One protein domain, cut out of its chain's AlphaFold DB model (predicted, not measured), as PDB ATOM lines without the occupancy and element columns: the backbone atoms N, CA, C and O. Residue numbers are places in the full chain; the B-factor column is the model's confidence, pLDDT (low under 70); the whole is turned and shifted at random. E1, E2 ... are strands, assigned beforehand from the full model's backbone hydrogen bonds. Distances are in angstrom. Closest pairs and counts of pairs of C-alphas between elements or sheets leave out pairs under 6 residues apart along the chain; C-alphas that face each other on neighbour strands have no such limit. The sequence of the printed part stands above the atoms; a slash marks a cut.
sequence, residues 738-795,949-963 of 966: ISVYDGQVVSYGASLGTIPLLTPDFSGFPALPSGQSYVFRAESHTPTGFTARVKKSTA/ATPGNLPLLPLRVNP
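What this domain is: This is residues 738 to 795 and 949 to 963 of the 966 residues of an uncharacterized protein of Sphingomonas sp. K2R01-6 (UniProt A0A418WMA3). Two small three-stranded antiparallel sheets, E1-E6-E3 and E2-E5-E4, form a sandwich, face to face with strands crossed at 39 degrees. The long hairpin E4 and E5 runs along the longest axis. The 73 printed residues include six named strands, E1 to E6 in chain order, and no named helix: all strand, compact, radius of gyration of the C-alphas 12.7 A, spans 41 by 22 by 19 A.

Where its parts are: E1, residues 738 to 740, begins at C-alpha (169.919, 162.528, 135.047). E2 is 745 to 747, E3 757 to 760. E4, 772 to 782, measures 29.0 A; E5, 785 to 794, 27.9 A. E6, 957 to 962, ends at C-alpha (165.325, 153.355, 131.254).

How they stand to each other: E6 pairs with E1 (N 740 to O 957, 2.9 A) and, staggered, with E3 (N 759 to O 960, 2.9 A). E5 pairs with E2 (N 746 to O 786, 2.8 A) and E4 (N 777 to O 789, 2.9 A). Between sheets, the closest C-alphas of E1 and E5, Val 740 and Ala 788, are 6.6 A apart.

The domain as a whole: Residues 796 to 948 are not printed; the C-alpha gap is 15.0 A. The link E3 to E4 is long. Residue 795 alone has pLDDT under 70.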
ATOM      1  N   ILE A 738     170.089 161.075 134.984       93.06
ATOM      2  CA  ILE A 738     169.919 162.528 135.047       93.06
ATOM      3  C   ILE A 738     169.693 162.930 136.502       93.06
ATOM      4  O   ILE A 738     169.245 162.115 137.300       93.06
ATOM      5  N   SER A 739     169.960 164.184 136.846       94.69
ATOM      6  CA  SER A 739     169.676 164.711 138.183       94.69
ATOM      7  C   SER A 739     168.703 165.870 138.067       94.69
ATOM      8  O   SER A 739     168.910 166.755 137.234       94.69
ATOM      9  N   VAL A 740     167.639 165.856 138.874       96.31
ATOM     10  CA  VAL A 740     166.541 166.822 138.756       96.31
ATOM     11  C   VAL A 740     166.201 167.520 140.067       96.31
ATOM     12  O   VAL A 740     166.426 166.974 141.143       96.31
ATOM     13  N   TYR A 741     165.599 168.702 139.990       96.06
ATOM     14  CA  TYR A 741     164.942 169.358 141.124       96.06
ATOM     15  C   TYR A 741     163.442 169.554 140.874       96.06
ATOM     16  O   TYR A 741     162.948 169.446 139.752       96.06
ATOM     17  N   ASP A 742     162.701 169.826 141.942       95.69
ATOM     18  CA  ASP A 742     161.262 170.071 141.912       95.69
ATOM     19  C   ASP A 742     160.899 171.282 141.034       95.69
ATOM     20  O   ASP A 742     161.381 172.393 141.246       95.69
ATOM     21  N   GLY A 743     160.031 171.067 140.048       91.50
ATOM     22  CA  GLY A 743     159.632 172.036 139.028       91.50
ATOM     23  C   GLY A 743     160.549 172.105 137.800       91.50
ATOM     24  O   GLY A 743     160.273 172.892 136.894       91.50
ATOM     25  N   GLN A 744     161.630 171.319 137.728       96.31
ATOM     26  CA  GLN A 744     162.546 171.358 136.586       96.31
ATOM     27  C   GLN A 744     161.909 170.771 135.324       96.31
ATOM     28  O   GLN A 744     161.469 169.624 135.324       96.31
ATOM     29  N   VAL A 745     161.948 171.516 134.216       94.75
ATOM     30  CA  VAL A 745     161.652 170.974 132.882       94.75
ATOM     31  C   VAL A 745     162.877 170.215 132.378       94.75
ATOM     32  O   VAL A 745     163.965 170.775 132.246       94.75
ATOM     33  N   VAL A 746     162.699 168.929 132.104       93.00
ATOM     34  CA  VAL A 746     163.734 167.989 131.679       93.00
ATOM     35  C   VAL A 746     163.504 167.621 130.221       93.00
ATOM     36  O   VAL A 746     162.424 167.165 129.853       93.00
ATOM     37  N   SER A 747     164.543 167.768 129.401       91.62
ATOM     38  CA  SER A 747     164.586 167.271 128.025       91.62
ATOM     39  C   SER A 747     165.548 166.092 127.932       91.62
ATOM     40  O   SER A 747     166.635 166.142 128.509       91.62
ATOM     41  N   TYR A 748     165.185 165.058 127.169       85.12
ATOM     42  CA  TYR A 748     166.103 163.960 126.830       85.12
ATOM     43  C   TYR A 748     167.043 164.305 125.664       85.12
ATOM     44  O   TYR A 748     167.841 163.473 125.243       85.12
ATOM     45  N   GLY A 749     166.938 165.513 125.102       80.19
ATOM     46  CA  GLY A 749     167.702 165.961 123.933       80.19
ATOM     47  C   GLY A 749     167.138 165.483 122.589       80.19
ATOM     48  O   GLY A 749     167.336 166.158 121.582       80.19
ATOM     49  N   ALA A 750     166.393 164.375 122.569       75.81
ATOM     50  CA  ALA A 750     165.658 163.849 121.417       75.81
ATOM     51  C   ALA A 750     164.432 163.036 121.880       75.81
ATOM     52  O   ALA A 750     164.268 162.772 123.070       75.81
ATOM     53  N   SER A 751     163.571 162.629 120.942       80.06
ATOM     54  CA  SER A 751     162.510 161.656 121.229       80.06
ATOM     55  C   SER A 751     163.109 160.260 121.402       80.06
ATOM     56  O   SER A 751     163.830 159.789 120.524       80.06
ATOM     57  N   LEU A 752     162.777 159.578 122.497       74.69
ATOM     58  CA  LEU A 752     163.156 158.186 122.759       74.69
ATOM     59  C   LEU A 752     162.224 157.173 122.065       74.69
ATOM     60  O   LEU A 752     162.330 155.974 122.302       74.69
ATOM     61  N   GLY A 753     161.294 157.638 121.222       72.06
ATOM     62  CA  GLY A 753     160.301 156.812 120.524       72.06
ATOM     63  C   GLY A 753     159.140 156.373 121.421       72.06
ATOM     64  O   GLY A 753     157.983 156.524 121.043       72.06
ATOM     65  N   THR A 754     159.442 155.922 122.634       71.69
ATOM     66  CA  THR A 754     158.476 155.574 123.683       71.69
ATOM     67  C   THR A 754     158.744 156.381 124.950       71.69
ATOM     68  O   THR A 754     159.855 156.867 125.161       71.69
ATOM     69  N   ILE A 755     157.746 156.497 125.825       76.38
ATOM     70  CA  ILE A 755     157.921 157.103 127.150       76.38
ATOM     71  C   ILE A 755     158.826 156.174 127.990       76.38
ATOM     72  O   ILE A 755     158.481 155.004 128.157       76.38
ATOM     73  N   PRO A 756     159.994 156.628 128.484       81.44
ATOM     74  CA  PRO A 756     160.909 155.774 129.246       81.44
ATOM     75  C   PRO A 756     160.386 155.481 130.662       81.44
ATOM     76  O   PRO A 756     159.583 156.225 131.215       81.44
ATOM     77  N   LEU A 757     160.898 154.431 131.309       83.44
ATOM     78  CA  LEU A 757     160.666 154.189 132.737       83.44
ATOM     79  C   LEU A 757     161.662 154.999 133.579       83.44
ATOM     80  O   LEU A 757     162.874 154.876 133.401       83.44
ATOM     81  N   LEU A 758     161.158 155.780 134.536       86.31
ATOM     82  CA  LEU A 758     161.974 156.596 135.439       86.31
ATOM     83  C   LEU A 758     162.096 155.932 136.810       86.31
ATOM     84  O   LEU A 758     161.089 155.605 137.437       86.31
ATOM     85  N   THR A 759     163.326 155.762 137.294       91.12
ATOM     86  CA  THR A 759     163.608 155.202 138.623       91.12
ATOM     87  C   THR A 759     164.296 156.256 139.494       91.12
ATOM     88  O   THR A 759     165.473 156.539 139.261       91.12
ATOM     89  N   PRO A 760     163.585 156.867 140.460       91.75
ATOM     90  CA  PRO A 760     164.168 157.847 141.369       91.75
ATOM     91  C   PRO A 760     164.996 157.196 142.479       91.75
ATOM     92  O   PRO A 760     164.609 156.156 143.009       91.75
ATOM     93  N   ASP A 761     166.097 157.843 142.866       92.88
ATOM     94  CA  ASP A 761     166.957 157.417 143.972       92.88
ATOM     95  C   ASP A 761     167.032 158.485 145.075       92.88
ATOM     96  O   ASP A 761     167.742 159.484 144.970       92.88
ATOM     97  N   PHE A 762     166.304 158.261 146.169       91.31
ATOM     98  CA  PHE A 762     166.285 159.163 147.323       91.31
ATOM     99  C   PHE A 762     167.362 158.852 148.376       91.31
ATOM    100  O   PHE A 762     167.335 159.454 149.447       91.31
ATOM    101  N   SER A 763     168.314 157.948 148.114       88.12
ATOM    102  CA  SER A 763     169.343 157.550 149.094       88.12
ATOM    103  C   SER A 763     170.204 158.717 149.597       88.12
ATOM    104  O   SER A 763     170.637 158.711 150.747       88.12
ATOM    105  N   GLY A 764     170.401 159.753 148.772       87.12
ATOM    106  CA  GLY A 764     171.125 160.979 149.130       87.12
ATOM    107  C   GLY A 764     170.281 162.073 149.798       87.12
ATOM    108  O   GLY A 764     170.804 163.151 150.083       87.12
ATOM    109  N   PHE A 765     168.981 161.854 150.016       91.00
ATOM    110  CA  PHE A 765     168.098 162.854 150.621       91.00
ATOM    111  C   PHE A 765     168.079 162.738 152.157       91.00
ATOM    112  O   PHE A 765     168.196 161.637 152.695       91.00
ATOM    113  N   PRO A 766     167.883 163.850 152.898       90.81
ATOM    114  CA  PRO A 766     167.807 163.818 154.359       90.81
ATOM    115  C   PRO A 766     166.709 162.881 154.875       90.81
ATOM    116  O   PRO A 766     165.628 162.816 154.287       90.81
ATOM    117  N   ALA A 767     166.935 162.222 156.012       89.00
ATOM    118  CA  ALA A 767     165.901 161.418 156.660       89.00
ATOM    119  C   ALA A 767     164.652 162.268 156.971       89.00
ATOM    120  O   ALA A 767     164.757 163.399 157.457       89.00
ATOM    121  N   LEU A 768     163.468 161.729 156.675       86.38
ATOM    122  CA  LEU A 768     162.198 162.399 156.942       86.38
ATOM    123  C   LEU A 768     161.658 162.043 158.337       86.38
ATOM    124  O   LEU A 768     161.893 160.932 158.815       86.38
ATOM    125  N   PRO A 769     160.907 162.952 158.992       82.88
ATOM    126  CA  PRO A 769     160.164 162.627 160.205       82.88
ATOM    127  C   PRO A 769     159.201 161.451 159.994       82.88
ATOM    128  O   PRO A 769     158.697 161.240 158.890       82.88
ATOM    129  N   SER A 770     158.898 160.722 161.072       76.44
ATOM    130  CA  SER A 770     157.928 159.620 161.040       76.44
ATOM    131  C   SER A 770     156.595 160.070 160.432       76.44
ATOM    132  O   SER A 770     156.067 161.129 160.778       76.44
ATOM    133  N   GLY A 771     156.071 159.274 159.499       73.75
ATOM    134  CA  GLY A 771     154.855 159.594 158.753       73.75
ATOM    135  C   GLY A 771     155.055 160.542 157.567       73.75
ATOM    136  O   GLY A 771     154.066 160.969 156.989       73.75
ATOM    137  N   GLN A 772     156.283 160.885 157.172       83.25
ATOM    138  CA  GLN A 772     156.546 161.566 155.900       83.25
ATOM    139  C   GLN A 772     157.251 160.641 154.902       83.25
ATOM    140  O   GLN A 772     158.003 159.750 155.287       83.25
ATOM    141  N   SER A 773     157.015 160.863 153.609       84.75
ATOM    142  CA  SER A 773     157.682 160.138 152.520       84.75
ATOM    143  C   SER A 773     158.119 161.082 151.403       84.75
ATOM    144  O   SER A 773     157.521 162.141 151.190       84.75
ATOM    145  N   TYR A 774     159.184 160.705 150.698       88.75
ATOM    146  CA  TYR A 774     159.563 161.360 149.453       88.75
ATOM    147  C   TYR A 774     158.695 160.845 148.308       88.75
ATOM    148  O   TYR A 774     158.423 159.650 148.212       88.75
ATOM    149  N   VAL A 775     158.275 161.754 147.435       84.12
ATOM    150  CA  VAL A 775     157.434 161.461 146.277       84.12
ATOM    151  C   VAL A 775     158.081 162.075 145.044       84.12
ATOM    152  O   VAL A 775     158.363 163.273 145.010       84.12
ATOM    153  N   PHE A 776     158.288 161.252 144.020       88.56
ATOM    154  CA  PHE A 776     158.672 161.701 142.688       88.56
ATOM    155  C   PHE A 776     157.517 161.479 141.713       88.56
ATOM    156  O   PHE A 776     156.927 160.400 141.702       88.56
ATOM    157  N   ARG A 777     157.214 162.481 140.882       83.44
ATOM    158  CA  ARG A 777     156.309 162.344 139.734       83.44
ATOM    159  C   ARG A 777     156.914 163.032 138.516       83.44
ATOM    160  O   ARG A 777     157.498 164.107 138.637       83.44
ATOM    161  N   ALA A 778     156.737 162.431 137.347       80.12
ATOM    162  CA  ALA A 778     157.050 163.058 136.072       80.12
ATOM    163  C   ALA A 778     155.764 163.643 135.476       80.12
ATOM    164  O   ALA A 778     154.905 162.926 134.966       80.12
ATOM    165  N   GLU A 779     155.592 164.954 135.592       80.50
ATOM    166  CA  GLU A 779     154.432 165.648 135.038       80.50
ATOM    167  C   GLU A 779     154.622 165.865 133.537       80.50
ATOM    168  O   GLU A 779     155.715 166.203 133.087       80.50
ATOM    169  N   SER A 780     153.556 165.686 132.750       79.56
ATOM    170  CA  SER A 780     153.610 165.807 131.282       79.56
ATOM    171  C   SER A 780     154.725 164.962 130.646       79.56
ATOM    172  O   SER A 780     155.440 165.417 129.757       79.56
ATOM    173  N   HIS A 781     154.920 163.743 131.148       82.31
ATOM    174  CA  HIS A 781     155.963 162.842 130.680       82.31
ATOM    175  C   HIS A 781     155.671 162.329 129.269       82.31
ATOM    176  O   HIS A 781     154.637 161.724 129.001       82.31
ATOM    177  N   THR A 782     156.604 162.590 128.363       80.81
ATOM    178  CA  THR A 782     156.542 162.262 126.939       80.81
ATOM    179  C   THR A 782     157.825 161.543 126.524       80.81
ATOM    180  O   THR A 782     158.812 161.584 127.261       80.81
ATOM    181  N   PRO A 783     157.891 160.965 125.310       80.12
ATOM    182  CA  PRO A 783     159.146 160.439 124.773       80.12
ATOM    183  C   PRO A 783     160.268 161.485 124.649       80.12
ATOM    184  O   PRO A 783     161.414 161.109 124.438       80.12
ATOM    185  N   THR A 784     159.966 162.784 124.749       83.19
ATOM    186  CA  THR A 784     160.939 163.884 124.610       83.19
ATOM    187  C   THR A 784     161.385 164.509 125.933       83.19
ATOM    188  O   THR A 784     162.400 165.207 125.962       83.19
ATOM    189  N   GLY A 785     160.652 164.286 127.027       86.38
ATOM    190  CA  GLY A 785     160.935 164.930 128.308       86.38
ATOM    191  C   GLY A 785     159.749 164.951 129.270       86.38
ATOM    192  O   GLY A 785     158.699 164.373 128.989       86.38
ATOM    193  N   PHE A 786     159.922 165.621 130.409       88.88
ATOM    194  CA  PHE A 786     158.916 165.767 131.471       88.88
ATOM    195  C   PHE A 786     159.229 166.974 132.366       88.88
ATOM    196  O   PHE A 786     160.332 167.511 132.327       88.88
ATOM    197  N   THR A 787     158.290 167.368 133.224       89.44
ATOM    198  CA  THR A 787     158.544 168.283 134.346       89.44
ATOM    199  C   THR A 787     158.676 167.475 135.635       89.44
ATOM    200  O   THR A 787     157.774 166.725 136.007       89.44
ATOM    201  N   ALA A 788     159.815 167.581 136.315       90.25
ATOM    202  CA  ALA A 788     160.087 166.852 137.547       90.25
ATOM    203  C   ALA A 788     159.288 167.438 138.716       90.25
ATOM    204  O   ALA A 788     159.429 168.613 139.036       90.25
ATOM    205  N   ARG A 789     158.496 166.619 139.407       89.56
ATOM    206  CA  ARG A 789     157.843 166.968 140.674       89.56
ATOM    207  C   ARG A 789     158.502 166.161 141.787       89.56
ATOM    208  O   ARG A 789     158.313 164.948 141.862       89.56
ATOM    209  N   VAL A 790     159.278 166.823 142.644       92.25
ATOM    210  CA  VAL A 790     160.058 166.184 143.718       92.25
ATOM    211  C   VAL A 790     159.605 166.745 145.065       92.25
ATOM    212  O   VAL A 790     159.945 167.867 145.443       92.25
ATOM    213  N   LYS A 791     158.790 165.985 145.800       90.19
ATOM    214  CA  LYS A 791     158.056 166.477 146.977       90.19
ATOM    215  C   LYS A 791     158.312 165.634 148.222       90.19
ATOM    216  O   LYS A 791     158.675 164.465 148.142       90.19
ATOM    217  N   LYS A 792     158.090 166.244 149.385       89.50
ATOM    218  CA  LYS A 792     157.874 165.574 150.672       89.50
ATOM    219  C   LYS A 792     156.374 165.566 150.934       89.50
ATOM    220  O   LYS A 792     155.749 166.625 150.850       89.50
ATOM    221  N   SER A 793     155.818 164.406 151.250       83.94
ATOM    222  CA  SER A 793     154.401 164.221 151.566       83.94
ATOM    223  C   SER A 793     154.230 163.811 153.022       83.94
ATOM    224  O   SER A 793     154.957 162.941 153.503       83.94
ATOM    225  N   THR A 794     153.250 164.391 153.713       80.06
ATOM    226  CA  THR A 794     152.733 163.869 154.991       80.06
ATOM    227  C   THR A 794     151.890 162.609 154.764       80.06
ATOM    228  O   THR A 794     151.440 162.366 153.642       80.06
ATOM    229  N   ALA A 795     151.751 161.774 155.801       57.72
ATOM    230  CA  ALA A 795     151.162 160.438 155.738       57.72
ATOM    231  C   ALA A 795     149.806 160.468 155.033       57.72
ATOM    232  O   ALA A 795     148.832 160.994 155.565       57.72
ATOM    233  N   ALA A 949     160.800 168.908 148.035       90.44
ATOM    234  CA  ALA A 949     161.893 168.110 148.586       90.44
ATOM    235  C   ALA A 949     163.272 168.704 148.286       90.44
ATOM    236  O   ALA A 949     164.235 168.340 148.958       90.44
ATOM    237  N   THR A 950     163.346 169.626 147.323       90.56
ATOM    238  CA  THR A 950     164.585 170.240 146.835       90.56
ATOM    239  C   THR A 950     164.548 171.766 147.025       90.56
ATOM    240  O   THR A 950     164.560 172.513 146.039       90.56
ATOM    241  N   PRO A 951     164.417 172.277 148.266       88.12
ATOM    242  CA  PRO A 951     164.377 173.716 148.512       88.12
ATOM    243  C   PRO A 951     165.667 174.384 148.015       88.12
ATOM    244  O   PRO A 951     166.769 173.936 148.319       88.12
ATOM    245  N   GLY A 952     165.539 175.451 147.221       86.56
ATOM    246  CA  GLY A 952     166.696 176.085 146.576       86.56
ATOM    247  C   GLY A 952     167.348 175.223 145.487       86.56
ATOM    248  O   GLY A 952     168.528 175.396 145.205       86.56
ATOM    249  N   ASN A 953     166.588 174.299 144.890       91.75
ATOM    250  CA  ASN A 953     167.018 173.356 143.852       91.75
ATOM    251  C   ASN A 953     168.078 172.341 144.318       91.75
ATOM    252  O   ASN A 953     168.768 171.751 143.490       91.75
ATOM    253  N   LEU A 954     168.203 172.116 145.631       87.12
ATOM    254  CA  LEU A 954     169.098 171.121 146.220       87.12
ATOM    255  C   LEU A 954     168.413 170.351 147.368       87.12
ATOM    256  O   LEU A 954     167.544 170.909 148.041       87.12
ATOM    257  N   PRO A 955     168.812 169.090 147.627       89.12
ATOM    258  CA  PRO A 955     169.694 168.265 146.791       89.12
ATOM    259  C   PRO A 955     169.021 167.900 145.455       89.12
ATOM    260  O   PRO A 955     167.798 167.874 145.370       89.12
ATOM    261  N   LEU A 956     169.800 167.644 144.398       94.75
ATOM    262  CA  LEU A 956     169.240 167.126 143.144       94.75
ATOM    263  C   LEU A 956     168.892 165.643 143.319       94.75
ATOM    264  O   LEU A 956     169.696 164.897 143.868       94.75
ATOM    265  N   LEU A 957     167.728 165.220 142.828       95.12
ATOM    266  CA  LEU A 957     167.291 163.827 142.778       95.12
ATOM    267  C   LEU A 957     167.926 163.110 141.584       95.12
ATOM    268  O   LEU A 957     167.572 163.439 140.448       95.12
ATOM    269  N   PRO A 958     168.806 162.116 141.799       95.62
ATOM    270  CA  PRO A 958     169.226 161.220 140.737       95.62
ATOM    271  C   PRO A 958     168.030 160.405 140.232       95.62
ATOM    272  O   PRO A 958     167.273 159.816 141.006       95.62
ATOM    273  N   LEU A 959     167.864 160.371 138.916       92.62
ATOM    274  CA  LEU A 959     166.891 159.557 138.206       92.62
ATOM    275  C   LEU A 959     167.620 158.699 137.182       92.62
ATOM    276  O   LEU A 959     168.350 159.214 136.333       92.62
ATOM    277  N   ARG A 960     167.341 157.401 137.197       92.19
ATOM    278  CA  ARG A 960     167.716 156.507 136.107       92.19
ATOM    279  C   ARG A 960     166.593 156.476 135.072       92.19
ATOM    280  O   ARG A 960     165.472 156.075 135.383       92.19
ATOM    281  N   VAL A 961     166.897 156.903 133.852       88.56
ATOM    282  CA  VAL A 961     166.016 156.838 132.682       88.56
ATOM    283  C   VAL A 961     166.273 155.513 131.978       88.56
ATOM    284  O   VAL A 961     167.376 155.271 131.492       88.56
ATOM    285  N   ASN A 962     165.265 154.646 131.929       84.75
ATOM    286  CA  ASN A 962     165.325 153.355 131.254       84.75
ATOM    287  C   ASN A 962     164.423 153.408 130.009       84.75
ATOM    288  O   ASN A 962     163.204 153.260 130.139       84.75
ATOM    289  N   PRO A 963     164.982 153.647 128.809       82.19
ATOM    290  CA  PRO A 963     164.225 153.571 127.566       82.19
ATOM    291  C   PRO A 963     163.543 152.206 127.444       82.19
ATOM    292  O   PRO A 963     164.155 151.174 127.723       82.19
TER     293      PRO A 963